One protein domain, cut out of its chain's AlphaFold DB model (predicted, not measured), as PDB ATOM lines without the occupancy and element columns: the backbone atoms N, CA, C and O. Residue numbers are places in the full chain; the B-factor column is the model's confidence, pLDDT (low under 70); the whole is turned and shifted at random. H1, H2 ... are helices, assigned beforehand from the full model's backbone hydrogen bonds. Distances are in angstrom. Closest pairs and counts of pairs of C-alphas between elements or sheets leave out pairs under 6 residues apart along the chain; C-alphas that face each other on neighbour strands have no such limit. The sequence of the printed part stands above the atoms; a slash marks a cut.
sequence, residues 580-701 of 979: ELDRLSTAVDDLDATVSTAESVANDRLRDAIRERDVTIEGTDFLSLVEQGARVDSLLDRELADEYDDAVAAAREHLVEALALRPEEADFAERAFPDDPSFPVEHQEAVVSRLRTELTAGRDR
ATOM      1  N   GLU A 580     -28.966 -47.694  11.113       94.31
ATOM      2  CA  GLU A 580     -27.909 -46.910  11.770       94.31
ATOM      3  C   GLU A 580     -28.467 -45.711  12.548       94.31
ATOM      4  O   GLU A 580     -27.945 -45.405  13.617       94.31
ATOM      5  N   LEU A 581     -29.522 -45.049  12.055       94.44
ATOM      6  CA  LEU A 581     -30.270 -44.064  12.841       94.44
ATOM      7  C   LEU A 581     -30.928 -44.727  14.057       94.44
ATOM      8  O   LEU A 581     -30.849 -44.179  15.155       94.44
ATOM      9  N   ASP A 582     -31.505 -45.915  13.869       94.81
ATOM     10  CA  ASP A 582     -32.117 -46.705  14.937       94.81
ATOM     11  C   ASP A 582     -31.065 -47.051  16.009       94.81
ATOM     12  O   ASP A 582     -31.225 -46.673  17.171       94.81
ATOM     13  N   ARG A 583     -29.922 -47.646  15.609       95.94
ATOM     14  CA  ARG A 583     -28.783 -47.945  16.505       95.94
ATOM     15  C   ARG A 583     -28.331 -46.715  17.288       95.94
ATOM     16  O   ARG A 583     -28.173 -46.789  18.501       95.94
ATOM     17  N   LEU A 584     -28.094 -45.598  16.597       95.06
ATOM     18  CA  LEU A 584     -27.595 -44.367  17.214       95.06
ATOM     19  C   LEU A 584     -28.623 -43.710  18.142       95.06
ATOM     20  O   LEU A 584     -28.225 -43.013  19.069       95.06
ATOM     21  N   SER A 585     -29.921 -43.926  17.921       94.31
ATOM     22  CA  SER A 585     -30.973 -43.430  18.815       94.31
ATOM     23  C   SER A 585     -31.006 -44.251  20.103       94.31
ATOM     24  O   SER A 585     -30.781 -43.693  21.174       94.31
ATOM     25  N   THR A 586     -31.111 -45.582  19.997       95.81
ATOM     26  CA  THR A 586     -31.019 -46.496  21.150       95.81
ATOM     27  C   THR A 586     -29.730 -46.280  21.951       95.81
ATOM     28  O   THR A 586     -29.777 -46.160  23.170       95.81
ATOM     29  N   ALA A 587     -28.579 -46.135  21.284       95.50
ATOM     30  CA  ALA A 587     -27.293 -45.921  21.951       95.50
ATOM     31  C   ALA A 587     -27.170 -44.568  22.686       95.50
ATOM     32  O   ALA A 587     -26.335 -44.444  23.581       95.50
ATOM     33  N   VAL A 588     -27.967 -43.554  22.321       94.69
ATOM     34  CA  VAL A 588     -28.056 -42.281  23.060       94.69
ATOM     35  C   VAL A 588     -29.015 -42.407  24.240       94.69
ATOM     36  O   VAL A 588     -28.685 -41.947  25.334       94.69
ATOM     37  N   ASP A 589     -30.172 -43.034  24.028       95.38
ATOM     38  CA  ASP A 589     -31.253 -43.096  25.013       95.38
ATOM     39  C   ASP A 589     -30.939 -44.079  26.166       95.38
ATOM     40  O   ASP A 589     -31.207 -43.770  27.328       95.38
ATOM     41  N   ASP A 590     -30.286 -45.214  25.880       96.88
ATOM     42  CA  ASP A 590     -29.901 -46.234  26.874       96.88
ATOM     43  C   ASP A 590     -28.529 -45.978  27.543       96.88
ATOM     44  O   ASP A 590     -28.091 -46.770  28.387       96.88
ATOM     45  N   LEU A 591     -27.826 -44.887  27.204       96.19
ATOM     46  CA  LEU A 591     -26.446 -44.624  27.646       96.19
ATOM     47  C   LEU A 591     -26.294 -44.593  29.178       96.19
ATOM     48  O   LEU A 591     -25.452 -45.308  29.721       96.19
ATOM     49  N   ASP A 592     -27.106 -43.801  29.886       95.00
ATOM     50  CA  ASP A 592     -27.030 -43.681  31.354       95.00
ATOM     51  C   ASP A 592     -27.358 -45.000  32.064       95.00
ATOM     52  O   ASP A 592     -26.663 -45.413  32.998       95.00
ATOM     53  N   ALA A 593     -28.400 -45.691  31.593       96.50
ATOM     54  CA  ALA A 593     -28.818 -46.979  32.134       96.50
ATOM     55  C   ALA A 593     -27.727 -48.044  31.938       96.50
ATOM     56  O   ALA A 593     -27.435 -48.819  32.853       96.50
ATOM     57  N   THR A 594     -27.074 -48.043  30.774       96.75
ATOM     58  CA  THR A 594     -25.991 -48.976  30.452       96.75
ATOM     59  C   THR A 594     -24.724 -48.677  31.248       96.75
ATOM     60  O   THR A 594     -24.121 -49.605  31.779       96.75
ATOM     61  N   VAL A 595     -24.337 -47.407  31.414       96.00
ATOM     62  CA  VAL A 595     -23.175 -47.024  32.239       96.00
ATOM     63  C   VAL A 595     -23.374 -47.448  33.697       96.00
ATOM     64  O   VAL A 595     -22.499 -48.108  34.257       96.00
ATOM     65  N   SER A 596     -24.542 -47.178  34.288       95.44
ATOM     66  CA  SER A 596     -24.838 -47.598  35.667       95.44
ATOM     67  C   SER A 596     -24.938 -49.127  35.817       95.44
ATOM     68  O   SER A 596     -24.573 -49.698  36.852       95.44
ATOM     69  N   THR A 597     -25.359 -49.830  34.760       95.81
ATOM     70  CA  THR A 597     -25.331 -51.301  34.725       95.81
ATOM     71  C   THR A 597     -23.896 -51.828  34.619       95.81
ATOM     72  O   THR A 597     -23.540 -52.748  35.351       95.81
ATOM     73  N   ALA A 598     -23.034 -51.216  33.802       94.75
ATOM     74  CA  ALA A 598     -21.617 -51.565  33.679       94.75
ATOM     75  C   ALA A 598     -20.851 -51.353  35.000       94.75
ATOM     76  O   ALA A 598     -20.126 -52.250  35.437       94.75
ATOM     77  N   GLU A 599     -21.088 -50.232  35.693       94.19
ATOM     78  CA  GLU A 599     -20.614 -50.011  37.068       94.19
ATOM     79  C   GLU A 599     -21.077 -51.127  38.006       94.19
ATOM     80  O   GLU A 599     -20.277 -51.673  38.766       94.19
ATOM     81  N   SER A 600     -22.358 -51.498  37.951       94.12
ATOM     82  CA  SER A 600     -22.915 -52.560  38.795       94.12
ATOM     83  C   SER A 600     -22.247 -53.915  38.521       94.12
ATOM     84  O   SER A 600     -21.872 -54.607  39.468       94.12
ATOM     85  N   VAL A 601     -22.009 -54.261  37.249       92.25
ATOM     86  CA  VAL A 601     -21.301 -55.488  36.839       92.25
ATOM     87  C   VAL A 601     -19.866 -55.524  37.378       92.25
ATOM     88  O   VAL A 601     -19.467 -56.545  37.946       92.25
ATOM     89  N   ALA A 602     -19.096 -54.437  37.255       91.50
ATOM     90  CA  ALA A 602     -17.740 -54.376  37.811       91.50
ATOM     91  C   ALA A 602     -17.746 -54.467  39.344       91.50
ATOM     92  O   ALA A 602     -16.990 -55.244  39.934       91.50
ATOM     93  N   ASN A 603     -18.631 -53.711  39.998       90.50
ATOM     94  CA  ASN A 603     -18.708 -53.659  41.453       90.50
ATOM     95  C   ASN A 603     -19.153 -54.985  42.079       90.50
ATOM     96  O   ASN A 603     -18.645 -55.328  43.145       90.50
ATOM     97  N   ASP A 604     -20.059 -55.744  41.451       90.06
ATOM     98  CA  ASP A 604     -20.423 -57.078  41.939       90.06
ATOM     99  C   ASP A 604     -19.319 -58.116  41.680       90.06
ATOM    100  O   ASP A 604     -19.007 -58.880  42.596       90.06
ATOM    101  N   ARG A 605     -18.633 -58.089  40.521       87.88
ATOM    102  CA  ARG A 605     -17.454 -58.952  40.278       87.88
ATOM    103  C   ARG A 605     -16.356 -58.724  41.325       87.88
ATOM    104  O   ARG A 605     -15.900 -59.681  41.947       87.88
ATOM    105  N   LEU A 606     -15.986 -57.466  41.584       85.31
ATOM    106  CA  LEU A 606     -15.007 -57.114  42.622       85.31
ATOM    107  C   LEU A 606     -15.475 -57.511  44.024       85.31
ATOM    108  O   LEU A 606     -14.700 -58.050  44.812       85.31
ATOM    109  N   ARG A 607     -16.752 -57.283  44.342       84.94
ATOM    110  CA  ARG A 607     -17.345 -57.643  45.635       84.94
ATOM    111  C   ARG A 607     -17.308 -59.148  45.890       84.94
ATOM    112  O   ARG A 607     -17.112 -59.535  47.040       84.94
ATOM    113  N   ASP A 608     -17.462 -59.981  44.862       84.00
ATOM    114  CA  ASP A 608     -17.314 -61.433  44.979       84.00
ATOM    115  C   ASP A 608     -15.843 -61.877  45.027       84.00
ATOM    116  O   ASP A 608     -15.494 -62.667  45.905       84.00
ATOM    117  N   ALA A 609     -14.937 -61.285  44.242       82.25
ATOM    118  CA  ALA A 609     -13.493 -61.536  44.372       82.25
ATOM    119  C   ALA A 609     -12.952 -61.202  45.784       82.25
ATOM    120  O   ALA A 609     -12.204 -61.981  46.383       82.25
ATOM    121  N   ILE A 610     -13.404 -60.083  46.367       77.25
ATOM    122  CA  ILE A 610     -13.100 -59.656  47.746       77.25
ATOM    123  C   ILE A 610     -13.698 -60.614  48.797       77.25
ATOM    124  O   ILE A 610     -13.166 -60.711  49.901       77.25
ATOM    125  N   ARG A 611     -14.783 -61.341  48.483       74.75
ATOM    126  CA  ARG A 611     -15.366 -62.379  49.359       74.75
ATOM    127  C   ARG A 611     -14.640 -63.722  49.252       74.75
ATOM    128  O   ARG A 611     -14.620 -64.462  50.234       74.75
ATOM    129  N   GLU A 612     -14.099 -64.063  48.082       74.06
ATOM    130  CA  GLU A 612     -13.402 -65.337  47.858       74.06
ATOM    131  C   GLU A 612     -11.949 -65.327  48.354       74.06
ATOM    132  O   GLU A 612     -11.445 -66.367  48.794       74.06
ATOM    133  N   ARG A 613     -11.277 -64.165  48.376       65.94
ATOM    134  CA  ARG A 613     -10.046 -64.010  49.165       65.94
ATOM    135  C   ARG A 613     -10.399 -63.883  50.648       65.94
ATOM    136  O   ARG A 613     -11.022 -62.920  51.074       65.94
ATOM    137  N   ASP A 614      -9.959 -64.865  51.438       48.06
ATOM    138  CA  ASP A 614     -10.224 -65.023  52.881       48.06
ATOM    139  C   ASP A 614      -9.428 -64.001  53.735       48.06
ATOM    140  O   ASP A 614      -8.610 -64.349  54.593       48.06
ATOM    141  N   VAL A 615      -9.595 -62.708  53.433       53.72
ATOM    142  CA  VAL A 615      -8.884 -61.593  54.071       53.72
ATOM    143  C   VAL A 615      -9.492 -61.343  55.449       53.72
ATOM    144  O   VAL A 615     -10.581 -60.786  55.581       53.72
ATOM    145  N   THR A 616      -8.776 -61.734  56.506       47.03
ATOM    146  CA  THR A 616      -9.239 -61.617  57.898       47.03
ATOM    147  C   THR A 616      -9.193 -60.174  58.419       47.03
ATOM    148  O   THR A 616      -8.369 -59.832  59.271       47.03
ATOM    149  N   ILE A 617     -10.087 -59.333  57.906       51.81
ATOM    150  CA  ILE A 617     -10.440 -58.013  58.438       51.81
ATOM    151  C   ILE A 617     -11.635 -58.209  59.382       51.81
ATOM    152  O   ILE A 617     -12.624 -58.845  59.013       51.81
ATOM    153  N   GLU A 618     -11.562 -57.702  60.618       49.72
ATOM    154  CA  GLU A 618     -12.697 -57.805  61.544       49.72
ATOM    155  C   GLU A 618     -13.876 -56.956  61.032       49.72
ATOM    156  O   GLU A 618     -13.687 -55.889  60.453       49.72
ATOM    157  N   GLY A 619     -15.117 -57.420  61.223       50.97
ATOM    158  CA  GLY A 619     -16.295 -56.862  60.532       50.97
ATOM    159  C   GLY A 619     -16.616 -55.383  60.810       50.97
ATOM    160  O   GLY A 619     -17.429 -54.799  60.100       50.97
ATOM    161  N   THR A 620     -15.989 -54.773  61.818       49.12
ATOM    162  CA  THR A 620     -16.004 -53.320  62.060       49.12
ATOM    163  C   THR A 620     -14.981 -52.568  61.208       49.12
ATOM    164  O   THR A 620     -15.293 -51.500  60.691       49.12
ATOM    165  N   ASP A 621     -13.788 -53.133  61.012       49.09
ATOM    166  CA  ASP A 621     -12.702 -52.497  60.261       49.09
ATOM    167  C   ASP A 621     -13.024 -52.407  58.764       49.09
ATOM    168  O   ASP A 621     -12.629 -51.442  58.120       49.09
ATOM    169  N   PHE A 622     -13.785 -53.358  58.205       54.50
ATOM    170  CA  PHE A 622     -14.196 -53.314  56.794       54.50
ATOM    171  C   PHE A 622     -15.066 -52.082  56.484       54.50
ATOM    172  O   PHE A 622     -14.854 -51.410  55.478       54.50
ATOM    173  N   LEU A 623     -15.994 -51.728  57.380       53.44
ATOM    174  CA  LEU A 623     -16.811 -50.517  57.240       53.44
ATOM    175  C   LEU A 623     -15.956 -49.249  57.396       53.44
ATOM    176  O   LEU A 623     -16.052 -48.342  56.573       53.44
ATOM    177  N   SER A 624     -15.047 -49.217  58.377       51.75
ATOM    178  CA  SER A 624     -14.118 -48.090  58.566       51.75
ATOM    179  C   SER A 624     -13.039 -47.961  57.477       51.75
ATOM    180  O   SER A 624     -12.414 -46.906  57.370       51.75
ATOM    181  N   LEU A 625     -12.802 -49.003  56.672       54.72
ATOM    182  CA  LEU A 625     -11.967 -48.946  55.467       54.72
ATOM    183  C   LEU A 625     -12.723 -48.305  54.299       54.72
ATOM    184  O   LEU A 625     -12.174 -47.418  53.647       54.72
ATOM    185  N   VAL A 626     -13.986 -48.692  54.085       53.84
ATOM    186  CA  VAL A 626     -14.866 -48.089  53.066       53.84
ATOM    187  C   VAL A 626     -15.109 -46.599  53.352       53.84
ATOM    188  O   VAL A 626     -15.036 -45.787  52.438       53.84
ATOM    189  N   GLU A 627     -15.277 -46.200  54.619       53.59
ATOM    190  CA  GLU A 627     -15.382 -44.781  55.014       53.59
ATOM    191  C   GLU A 627     -14.086 -43.957  54.824       53.59
ATOM    192  O   GLU A 627     -14.111 -42.740  55.014       53.59
ATOM    193  N   GLN A 628     -12.946 -44.575  54.483       50.69
ATOM    194  CA  GLN A 628     -11.655 -43.879  54.340       50.69
ATOM    195  C   GLN A 628     -11.009 -43.968  52.948       50.69
ATOM    196  O   GLN A 628     -10.006 -43.283  52.740       50.69
ATOM    197  N   GLY A 629     -11.563 -44.742  52.006       52.91
ATOM    198  CA  GLY A 629     -11.139 -44.810  50.595       52.91
ATOM    199  C   GLY A 629      -9.709 -45.326  50.394       52.91
ATOM    200  O   GLY A 629      -9.510 -46.518  50.176       52.91
ATOM    201  N   ALA A 630      -8.728 -44.434  50.596       52.00
ATOM    202  CA  ALA A 630      -7.279 -44.508  50.335       52.00
ATOM    203  C   ALA A 630      -6.477 -45.638  51.034       52.00
ATOM    204  O   ALA A 630      -5.263 -45.538  51.236       52.00
ATOM    205  N   ARG A 631      -7.146 -46.715  51.448       54.00
ATOM    206  CA  ARG A 631      -6.554 -48.000  51.839       54.00
ATOM    207  C   ARG A 631      -7.037 -49.162  50.973       54.00
ATOM    208  O   ARG A 631      -6.259 -50.099  50.813       54.00
ATOM    209  N   VAL A 632      -8.259 -49.117  50.436       61.53
ATOM    210  CA  VAL A 632      -8.811 -50.196  49.597       61.53
ATOM    211  C   VAL A 632      -8.077 -50.236  48.261       61.53
ATOM    212  O   VAL A 632      -7.574 -51.291  47.888       61.53
ATOM    213  N   ASP A 633      -7.870 -49.071  47.648       65.12
ATOM    214  CA  ASP A 633      -7.046 -48.869  46.451       65.12
ATOM    215  C   ASP A 633      -5.689 -49.580  46.600       65.12
ATOM    216  O   ASP A 633      -5.307 -50.389  45.767       65.12
ATOM    217  N   SER A 634      -5.016 -49.406  47.748       63.22
ATOM    218  CA  SER A 634      -3.702 -50.009  48.034       63.22
ATOM    219  C   SER A 634      -3.692 -51.529  48.283       63.22
ATOM    220  O   SER A 634      -2.610 -52.114  48.411       63.22
ATOM    221  N   LEU A 635      -4.869 -52.159  48.389       65.88
ATOM    222  CA  LEU A 635      -5.051 -53.616  48.381       65.88
ATOM    223  C   LEU A 635      -5.320 -54.120  46.958       65.88
ATOM    224  O   LEU A 635      -4.747 -55.139  46.575       65.88
ATOM    225  N   LEU A 636      -6.117 -53.391  46.167       65.44
ATOM    226  CA  LEU A 636      -6.320 -53.661  44.738       65.44
ATOM    227  C   LEU A 636      -4.970 -53.661  43.997       65.44
ATOM    228  O   LEU A 636      -4.578 -54.686  43.448       65.44
ATOM    229  N   ASP A 637      -4.191 -52.588  44.168       67.94
ATOM    230  CA  ASP A 637      -2.829 -52.332  43.645       67.94
ATOM    231  C   ASP A 637      -1.782 -53.447  43.915       67.94
ATOM    232  O   ASP A 637      -0.650 -53.388  43.428       67.94
ATOM    233  N   ARG A 638      -2.082 -54.418  44.795       69.38
ATOM    234  CA  ARG A 638      -1.096 -55.377  45.343       69.38
ATOM    235  C   ARG A 638      -1.556 -56.821  45.443       69.38
ATOM    236  O   ARG A 638      -0.718 -57.715  45.344       69.38
ATOM    237  N   GLU A 639      -2.831 -57.041  45.735       70.00
ATOM    238  CA  GLU A 639      -3.378 -58.353  46.093       70.00
ATOM    239  C   GLU A 639      -4.677 -58.689  45.344       70.00
ATOM    240  O   GLU A 639      -5.201 -59.778  45.563       70.00
ATOM    241  N   LEU A 640      -5.190 -57.805  44.474       76.69
ATOM    242  CA  LEU A 640      -6.436 -57.984  43.701       76.69
ATOM    243  C   LEU A 640      -6.372 -57.355  42.284       76.69
ATOM    244  O   LEU A 640      -7.408 -57.043  41.706       76.69
ATOM    245  N   ALA A 641      -5.172 -57.140  41.731       80.69
ATOM    246  CA  ALA A 641      -4.989 -56.439  40.453       80.69
ATOM    247  C   ALA A 641      -5.588 -57.208  39.261       80.69
ATOM    248  O   ALA A 641      -6.404 -56.651  38.535       80.69
ATOM    249  N   ASP A 642      -5.264 -58.501  39.117       84.56
ATOM    250  CA  ASP A 642      -5.807 -59.349  38.043       84.56
ATOM    251  C   ASP A 642      -7.356 -59.384  38.089       84.56
ATOM    252  O   ASP A 642      -8.023 -59.329  37.058       84.56
ATOM    253  N   GLU A 643      -7.949 -59.421  39.290       86.81
ATOM    254  CA  GLU A 643      -9.407 -59.413  39.482       86.81
ATOM    255  C   GLU A 643     -10.060 -58.028  39.308       86.81
ATOM    256  O   GLU A 643     -11.265 -57.953  39.059       86.81
ATOM    257  N   TYR A 644      -9.293 -56.941  39.433       86.69
ATOM    258  CA  TYR A 644      -9.735 -55.592  39.078       86.69
ATOM    259  C   TYR A 644      -9.760 -55.418  37.557       86.69
ATOM    260  O   TYR A 644     -10.782 -54.989  37.017       86.69
ATOM    261  N   ASP A 645      -8.703 -55.848  36.867       89.56
ATOM    262  CA  ASP A 645      -8.620 -55.840  35.403       89.56
ATOM    263  C   ASP A 645      -9.776 -56.653  34.781       89.56
ATOM    264  O   ASP A 645     -10.481 -56.150  33.905       89.56
ATOM    265  N   ASP A 646     -10.062 -57.861  35.292       90.38
ATOM    266  CA  ASP A 646     -11.193 -58.713  34.864       90.38
ATOM    267  C   ASP A 646     -12.586 -58.100  35.152       90.38
ATOM    268  O   ASP A 646     -13.587 -58.468  34.518       90.38
ATOM    269  N   ALA A 647     -12.690 -57.178  36.116       90.81
ATOM    270  CA  ALA A 647     -13.929 -56.475  36.454       90.81
ATOM    271  C   ALA A 647     -14.125 -55.202  35.615       90.81
ATOM    272  O   ALA A 647     -15.230 -54.950  35.133       90.81
ATOM    273  N   VAL A 648     -13.059 -54.436  35.374       92.56
ATOM    274  CA  VAL A 648     -13.067 -53.278  34.467       92.56
ATOM    275  C   VAL A 648     -13.258 -53.724  33.017       92.56
ATOM    276  O   VAL A 648     -14.069 -53.134  32.300       92.56
ATOM    277  N   ALA A 649     -12.610 -54.814  32.593       93.38
ATOM    278  CA  ALA A 649     -12.856 -55.438  31.295       93.38
ATOM    279  C   ALA A 649     -14.338 -55.808  31.110       93.38
ATOM    280  O   ALA A 649     -14.888 -55.576  30.038       93.38
ATOM    281  N   ALA A 650     -15.011 -56.285  32.163       93.12
ATOM    282  CA  ALA A 650     -16.441 -56.597  32.130       93.12
ATOM    283  C   ALA A 650     -17.334 -55.371  31.904       93.12
ATOM    284  O   ALA A 650     -18.308 -55.449  31.159       93.12
ATOM    285  N   ALA A 651     -17.023 -54.248  32.558       93.94
ATOM    286  CA  ALA A 651     -17.759 -53.000  32.378       93.94
ATOM    287  C   ALA A 651     -17.555 -52.431  30.966       93.94
ATOM    288  O   ALA A 651     -18.518 -52.009  30.324       93.94
ATOM    289  N   ARG A 652     -16.316 -52.485  30.459       94.94
ATOM    290  CA  ARG A 652     -15.958 -52.098  29.085       94.94
ATOM    291  C   ARG A 652     -16.689 -52.963  28.048       94.94
ATOM    292  O   ARG A 652     -17.321 -52.417  27.150       94.94
ATOM    293  N   GLU A 653     -16.645 -54.288  28.204       94.81
ATOM    294  CA  GLU A 653     -17.333 -55.269  27.351       94.81
ATOM    295  C   GLU A 653     -18.851 -55.035  27.352       94.81
ATOM    296  O   GLU A 653     -19.443 -54.859  26.289       94.81
ATOM    297  N   HIS A 654     -19.470 -54.913  28.532       94.56
ATOM    298  CA  HIS A 654     -20.908 -54.671  28.651       94.56
ATOM    299  C   HIS A 654     -21.352 -53.353  27.995       94.56
ATOM    300  O   HIS A 654     -22.352 -53.342  27.279       94.56
ATOM    301  N   LEU A 655     -20.604 -52.260  28.193       93.94
ATOM    302  CA  LEU A 655     -20.908 -50.957  27.590       93.94
ATOM    303  C   LEU A 655     -20.798 -50.987  26.054       93.94
ATOM    304  O   LEU A 655     -21.609 -50.363  25.371       93.94
ATOM    305  N   VAL A 656     -19.823 -51.725  25.510       95.38
ATOM    306  CA  VAL A 656     -19.650 -51.906  24.059       95.38
ATOM    307  C   VAL A 656     -20.755 -52.777  23.462       95.38
ATOM    308  O   VAL A 656     -21.309 -52.411  22.426       95.38
ATOM    309  N   GLU A 657     -21.101 -53.901  24.098       94.88
ATOM    310  CA  GLU A 657     -22.139 -54.808  23.593       94.88
ATOM    311  C   GLU A 657     -23.545 -54.195  23.673       94.88
ATOM    312  O   GLU A 657     -24.279 -54.234  22.685       94.88
ATOM    313  N   ALA A 658     -23.923 -53.615  24.816       94.69
ATOM    314  CA  ALA A 658     -25.291 -53.147  25.052       94.69
ATOM    315  C   ALA A 658     -25.664 -51.903  24.224       94.69
ATOM    316  O   ALA A 658     -26.782 -51.830  23.724       94.69
ATOM    317  N   LEU A 659     -24.725 -50.972  24.001       95.00
ATOM    318  CA  LEU A 659     -24.930 -49.822  23.102       95.00
ATOM    319  C   LEU A 659     -24.564 -50.127  21.635       95.00
ATOM    320  O   LEU A 659     -24.589 -49.227  20.795       95.00
ATOM    321  N   ALA A 660     -24.182 -51.372  21.322       95.06
ATOM    322  CA  ALA A 660     -23.684 -51.796  20.012       95.06
ATOM    323  C   ALA A 660     -22.618 -50.835  19.434       95.06
ATOM    324  O   ALA A 660     -22.717 -50.385  18.284       95.06
ATOM    325  N   LEU A 661     -21.614 -50.489  20.251       93.50
ATOM    326  CA  LEU A 661     -20.576 -49.526  19.885       93.50
ATOM    327  C   LEU A 661     -19.689 -50.063  18.755       93.50
ATOM    328  O   LEU A 661     -19.223 -51.206  18.762       93.50
ATOM    329  N   ARG A 662     -19.408 -49.202  17.779       91.38
ATOM    330  CA  ARG A 662     -18.442 -49.460  16.704       91.38
ATOM    331  C   ARG A 662     -17.011 -49.452  17.258       91.38
ATOM    332  O   ARG A 662     -16.767 -48.821  18.280       91.38
ATOM    333  N   PRO A 663     -16.018 -50.041  16.562       88.56
ATOM    334  CA  PRO A 663     -14.620 -49.995  17.003       88.56
ATOM    335  C   PRO A 663     -14.081 -48.574  17.247       88.56
ATOM    336  O   PRO A 663     -13.291 -48.375  18.153       88.56
ATOM    337  N   GLU A 664     -14.550 -47.584  16.480       86.56
ATOM    338  CA  GLU A 664     -14.191 -46.160  16.633       86.56
ATOM    339  C   GLU A 664     -14.857 -45.492  17.858       86.56
ATOM    340  O   GLU A 664     -14.389 -44.469  18.352       86.56
ATOM    341  N   GLU A 665     -15.949 -46.076  18.360       90.69
ATOM    342  CA  GLU A 665     -16.700 -45.630  19.541       90.69
ATOM    343  C   GLU A 665     -16.231 -46.381  20.808       90.69
ATOM    344  O   GLU A 665     -16.238 -45.824  21.905       90.69
ATOM    345  N   ALA A 666     -15.757 -47.627  20.665       88.75
ATOM    346  CA  ALA A 666     -15.302 -48.494  21.754       88.75
ATOM    347  C   ALA A 666     -14.105 -47.925  22.543       88.75
ATOM    348  O   ALA A 666     -14.041 -48.112  23.759       88.75
ATOM    349  N   ASP A 667     -13.230 -47.134  21.906       89.19
ATOM    350  CA  ASP A 667     -12.168 -46.369  22.577       89.19
ATOM    351  C   ASP A 667     -12.708 -45.518  23.749       89.19
ATOM    352  O   ASP A 667     -11.957 -45.143  24.651       89.19
ATOM    353  N   PHE A 668     -13.981 -45.098  23.736       89.44
ATOM    354  CA  PHE A 668     -14.578 -44.362  24.858       89.44
ATOM    355  C   PHE A 668     -14.867 -45.257  26.065       89.44
ATOM    356  O   PHE A 668     -14.736 -44.773  27.185       89.44
ATOM    357  N   ALA A 669     -15.192 -46.539  25.874       88.12
ATOM    358  CA  ALA A 669     -15.410 -47.473  26.978       88.12
ATOM    359  C   ALA A 669     -14.109 -47.721  27.761       88.12
ATOM    360  O   ALA A 669     -14.115 -47.641  28.991       88.12
ATOM    361  N   GLU A 670     -12.980 -47.902  27.060       86.88
ATOM    362  CA  GLU A 670     -11.646 -48.017  27.678       86.88
ATOM    363  C   GLU A 670     -11.294 -46.812  28.564       86.88
ATOM    364  O   GLU A 670     -10.671 -46.961  29.612       86.88
ATOM    365  N   ARG A 671     -11.715 -45.608  28.156       90.12
ATOM    366  CA  ARG A 671     -11.462 -44.353  28.882       90.12
ATOM    367  C   ARG A 671     -12.519 -44.041  29.949       90.12
ATOM    368  O   ARG A 671     -12.219 -43.300  30.879       90.12
ATOM    369  N   ALA A 672     -13.739 -44.565  29.819       92.31
ATOM    370  CA  ALA A 672     -14.822 -44.362  30.780       92.31
ATOM    371  C   ALA A 672     -14.582 -45.155  32.071       92.31
ATOM    372  O   ALA A 672     -14.803 -44.621  33.153       92.31
ATOM    373  N   PHE A 673     -14.066 -46.379  31.956       91.81
ATOM    374  CA  PHE A 673     -13.594 -47.185  33.082       91.81
ATOM    375  C   PHE A 673     -12.067 -47.308  32.979       91.81
ATOM    376  O   PHE A 673     -11.608 -48.086  32.144       91.81
ATOM    377  N   PRO A 674     -11.273 -46.514  33.725       87.31
ATOM    378  CA  PRO A 674      -9.809 -46.537  33.647       87.31
ATOM    379  C   PRO A 674      -9.211 -47.789  34.305       87.31
ATOM    380  O   PRO A 674      -9.893 -48.496  35.039       87.31
ATOM    381  N   ASP A 675      -7.914 -48.018  34.091       85.31
ATOM    382  CA  ASP A 675      -7.148 -49.073  34.778       85.31
ATOM    383  C   ASP A 675      -6.640 -48.635  36.179       85.31
ATOM    384  O   ASP A 675      -5.907 -49.372  36.832       85.31
ATOM    385  N   ASP A 676      -6.977 -47.421  36.641       83.44
ATOM    386  CA  ASP A 676      -6.573 -46.881  37.950       83.44
ATOM    387  C   ASP A 676      -7.446 -47.484  39.081       83.44
ATOM    388  O   ASP A 676      -8.634 -47.156  39.161       83.44
ATOM    389  N   PRO A 677      -6.905 -48.328  39.985       80.81
ATOM    390  CA  PRO A 677      -7.722 -49.154  40.873       80.81
ATOM    391  C   PRO A 677      -8.494 -48.380  41.953       80.81
ATOM    392  O   PRO A 677      -7.906 -47.708  42.803       80.81
ATOM    393  N   SER A 678      -9.816 -48.575  41.980       82.44
ATOM    394  CA  SER A 678     -10.754 -47.995  42.955       82.44
ATOM    395  C   SER A 678     -11.801 -49.010  43.440       82.44
ATOM    396  O   SER A 678     -12.122 -49.979  42.746       82.44
ATOM    397  N   PHE A 679     -12.382 -48.789  44.626       79.56
ATOM    398  CA  PHE A 679     -13.633 -49.449  45.023       79.56
ATOM    399  C   PHE A 679     -14.560 -48.479  45.788       79.56
ATOM    400  O   PHE A 679     -14.178 -48.027  46.871       79.56
ATOM    401  N   PRO A 680     -15.783 -48.192  45.298       85.00
ATOM    402  CA  PRO A 680     -16.397 -48.735  44.083       85.00
ATOM    403  C   PRO A 680     -15.641 -48.388  42.790       85.00
ATOM    404  O   PRO A 680     -14.830 -47.463  42.742       85.00
ATOM    405  N   VAL A 681     -15.899 -49.169  41.739       86.69
ATOM    406  CA  VAL A 681     -15.601 -48.756  40.362       86.69
ATOM    407  C   VAL A 681     -16.643 -47.714  39.977       86.69
ATOM    408  O   VAL A 681     -17.837 -48.014  39.987       86.69
ATOM    409  N   GLU A 682     -16.181 -46.509  39.667       88.50
ATOM    410  CA  GLU A 682     -16.996 -45.379  39.215       88.50
ATOM    411  C   GLU A 682     -16.549 -44.985  37.803       88.50
ATOM    412  O   GLU A 682     -15.357 -45.032  37.479       88.50
ATOM    413  N   HIS A 683     -17.494 -44.610  36.945       93.06
ATOM    414  CA  HIS A 683     -17.180 -44.166  35.591       93.06
ATOM    415  C   HIS A 683     -16.633 -42.725  35.561       93.06
ATOM    416  O   HIS A 683     -16.991 -41.860  36.362       93.06
ATOM    417  N   GLN A 684     -15.810 -42.410  34.561       93.94
ATOM    418  CA  GLN A 684     -15.429 -41.030  34.267       93.94
ATOM    419  C   GLN A 684     -16.585 -40.296  33.569       93.94
ATOM    420  O   GLN A 684     -16.698 -40.333  32.342       93.94
ATOM    421  N   GLU A 685     -17.400 -39.565  34.335       92.50
ATOM    422  CA  GLU A 685     -18.461 -38.663  33.835       92.50
ATOM    423  C   GLU A 685     -17.969 -37.798  32.656       92.50
ATOM    424  O   GLU A 685     -18.605 -37.723  31.612       92.50
ATOM    425  N   ALA A 686     -16.762 -37.226  32.747       92.38
ATOM    426  CA  ALA A 686     -16.178 -36.400  31.683       92.38
ATOM    427  C   ALA A 686     -15.872 -37.153  30.363       92.38
ATOM    428  O   ALA A 686     -15.626 -36.512  29.338       92.38
ATOM    429  N   VAL A 687     -15.862 -38.490  30.372       93.75
ATOM    430  CA  VAL A 687     -15.731 -39.345  29.181       93.75
ATOM    431  C   VAL A 687     -17.101 -39.812  28.698       93.75
ATOM    432  O   VAL A 687     -17.368 -39.712  27.502       93.75
ATOM    433  N   VAL A 688     -17.995 -40.228  29.602       93.75
ATOM    434  CA  VAL A 688     -19.386 -40.598  29.267       93.75
ATOM    435  C   VAL A 688     -20.147 -39.411  28.669       93.75
ATOM    436  O   VAL A 688     -20.800 -39.552  27.640       93.75
ATOM    437  N   SER A 689     -19.964 -38.210  29.220       91.62
ATOM    438  CA  SER A 689     -20.486 -36.954  28.676       91.62
ATOM    439  C   SER A 689     -20.018 -36.700  27.232       91.62
ATOM    440  O   SER A 689     -20.818 -36.316  26.381       91.62
ATOM    441  N   ARG A 690     -18.753 -37.010  26.903       90.00
ATOM    442  CA  ARG A 690     -18.226 -36.904  25.527       90.00
ATOM    443  C   ARG A 690     -18.752 -37.999  24.601       90.00
ATOM    444  O   ARG A 690     -19.026 -37.705  23.442       90.00
ATOM    445  N   LEU A 691     -18.910 -39.229  25.097       92.44
ATOM    446  CA  LEU A 691     -19.532 -40.317  24.342       92.44
ATOM    447  C   LEU A 691     -20.987 -39.962  23.993       92.44
ATOM    448  O   LEU A 691     -21.379 -40.090  22.837       92.44
ATOM    449  N   ARG A 692     -21.743 -39.392  24.946       92.94
ATOM    450  CA  ARG A 692     -23.074 -38.818  24.700       92.94
ATOM    451  C   ARG A 692     -23.035 -37.782  23.582       92.94
ATOM    452  O   ARG A 692     -23.863 -37.855  22.678       92.94
ATOM    453  N   THR A 693     -22.088 -36.841  23.617       88.00
ATOM    454  CA  THR A 693     -21.946 -35.822  22.565       88.00
ATOM    455  C   THR A 693     -21.676 -36.438  21.191       88.00
ATOM    456  O   THR A 693     -22.354 -36.059  20.240       88.00
ATOM    457  N   GLU A 694     -20.746 -37.391  21.062       87.00
ATOM    458  CA  GLU A 694     -20.416 -37.981  19.754       87.00
ATOM    459  C   GLU A 694     -21.550 -38.863  19.211       87.00
ATOM    460  O   GLU A 694     -21.896 -38.735  18.037       87.00
ATOM    461  N   LEU A 695     -22.189 -39.691  20.052       91.62
ATOM    462  CA  LEU A 695     -23.348 -40.502  19.651       91.62
ATOM    463  C   LEU A 695     -24.534 -39.615  19.244       91.62
ATOM    464  O   LEU A 695     -25.118 -39.829  18.182       91.62
ATOM    465  N   THR A 696     -24.829 -38.563  20.017       89.50
ATOM    466  CA  THR A 696     -25.886 -37.584  19.693       89.50
ATOM    467  C   THR A 696     -25.582 -36.867  18.381       89.50
ATOM    468  O   THR A 696     -26.404 -36.864  17.468       89.50
ATOM    469  N   ALA A 697     -24.365 -36.341  18.216       83.44
ATOM    470  CA  ALA A 697     -23.950 -35.712  16.967       83.44
ATOM    471  C   ALA A 697     -23.956 -36.707  15.794       83.44
ATOM    472  O   ALA A 697     -24.244 -36.327  14.661       83.44
ATOM    473  N   GLY A 698     -23.630 -37.984  16.017       87.50
ATOM    474  CA  GLY A 698     -23.745 -39.066  15.034       87.50
ATOM    475  C   GLY A 698     -25.187 -39.269  14.573       87.50
ATOM    476  O   GLY A 698     -25.461 -39.181  13.372       87.50
ATOM    477  N   ARG A 699     -26.102 -39.474  15.530       90.69
ATOM    478  CA  ARG A 699     -27.550 -39.620  15.319       90.69
ATOM    479  C   ARG A 699     -28.110 -38.437  14.536       90.69
ATOM    480  O   ARG A 699     -28.725 -38.621  13.488       90.69
ATOM    481  N   ASP A 700     -27.821 -37.224  14.988       86.06
ATOM    482  CA  ASP A 700     -28.399 -36.001  14.435       86.06
ATOM    483  C   ASP A 700     -27.842 -35.716  13.026       86.06
ATOM    484  O   ASP A 700     -28.608 -35.410  12.110       86.06
ATOM    485  N   ARG A 701     -26.541 -35.955  12.775       84.62
ATOM    486  CA  ARG A 701     -25.956 -35.932  11.412       84.62
ATOM    487  C   ARG A 701     -26.565 -37.001  10.494       84.62
ATOM    488  O   ARG A 701     -26.687 -36.761   9.289       84.62
TER     489      ARG A 701
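Overview. This is residues 580 to 701 of the 979 residues of the protein "DNA-binding protein MutS2" of Halobellus clavatus (UniProt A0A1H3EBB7). The model is a rod of helices: the long helices H2 and H5 run side by side in opposite directions at its middle, and the hairpin of H6 and H7 reaches toward one end, where H1 packs on H7. The short helices H3 and H4 lie toward the other end. The printed part has 122 residues, with seven named helices, H1 to H7 along the chain, and no named strand: all helix, with mostly aligned packing. It is only just loose, close to compact, with a radius of gyration of the C-alphas of 16.5 A and spans of 56 by 22 by 19 A.

Arrangement. H2, residues 591 to 612, touches H5, residues 641 to 658, opposite ways at a shallow tilt of 27 degrees; their closest C-alphas, of Ala 598 and Ala 651, are 4.3 A apart. H5, with residues 652 to 656 alone, touches H6, residues 663 to 672, at a steep tilt of 46 degrees; the closest C-alphas, of Arg 652 and Ala 669, are 5.1 A apart. H6 forms a helical hairpin with H7, residues 685 to 701, at a shallow tilt of 24 degrees; the closest C-alphas, of Ala 672 and Val 687, are 5.3 A apart. H7, with residues 692 to 699 alone, touches H1, residues 580 to 589; the closest C-alphas, of Leu 584 and Arg 699, are 5.1 A apart. H4, residues 633 to 639, is close to H5 but not clearly touching; H3, residues 621 to 626, touches no helix. Every O i to N i+4 pair is within hydrogen-bond range in H1, H2 and H3, against 2 of 3 in H4, 13 of 14 in H5, 12 of 13 in H7 and 2 of 6 in H6, where 4 of 7 O i to N i+3 pairs are.

Along the chain. H2 runs 31.7 A from C-alpha 591 at (-26.446, -44.624, 27.646), H5 25.7 A and H7 23.8 A, to C-alpha 701 at (-25.956, -35.932, 11.412).

Size, cuts and confidence. The two C-alphas farthest apart, of Glu 618 and Arg 701, are 56.3 A apart. The printed part has no cut; the link from H6 to H7, residues 673 to 684, is long. Residues 613 to 638 have pLDDT under 70.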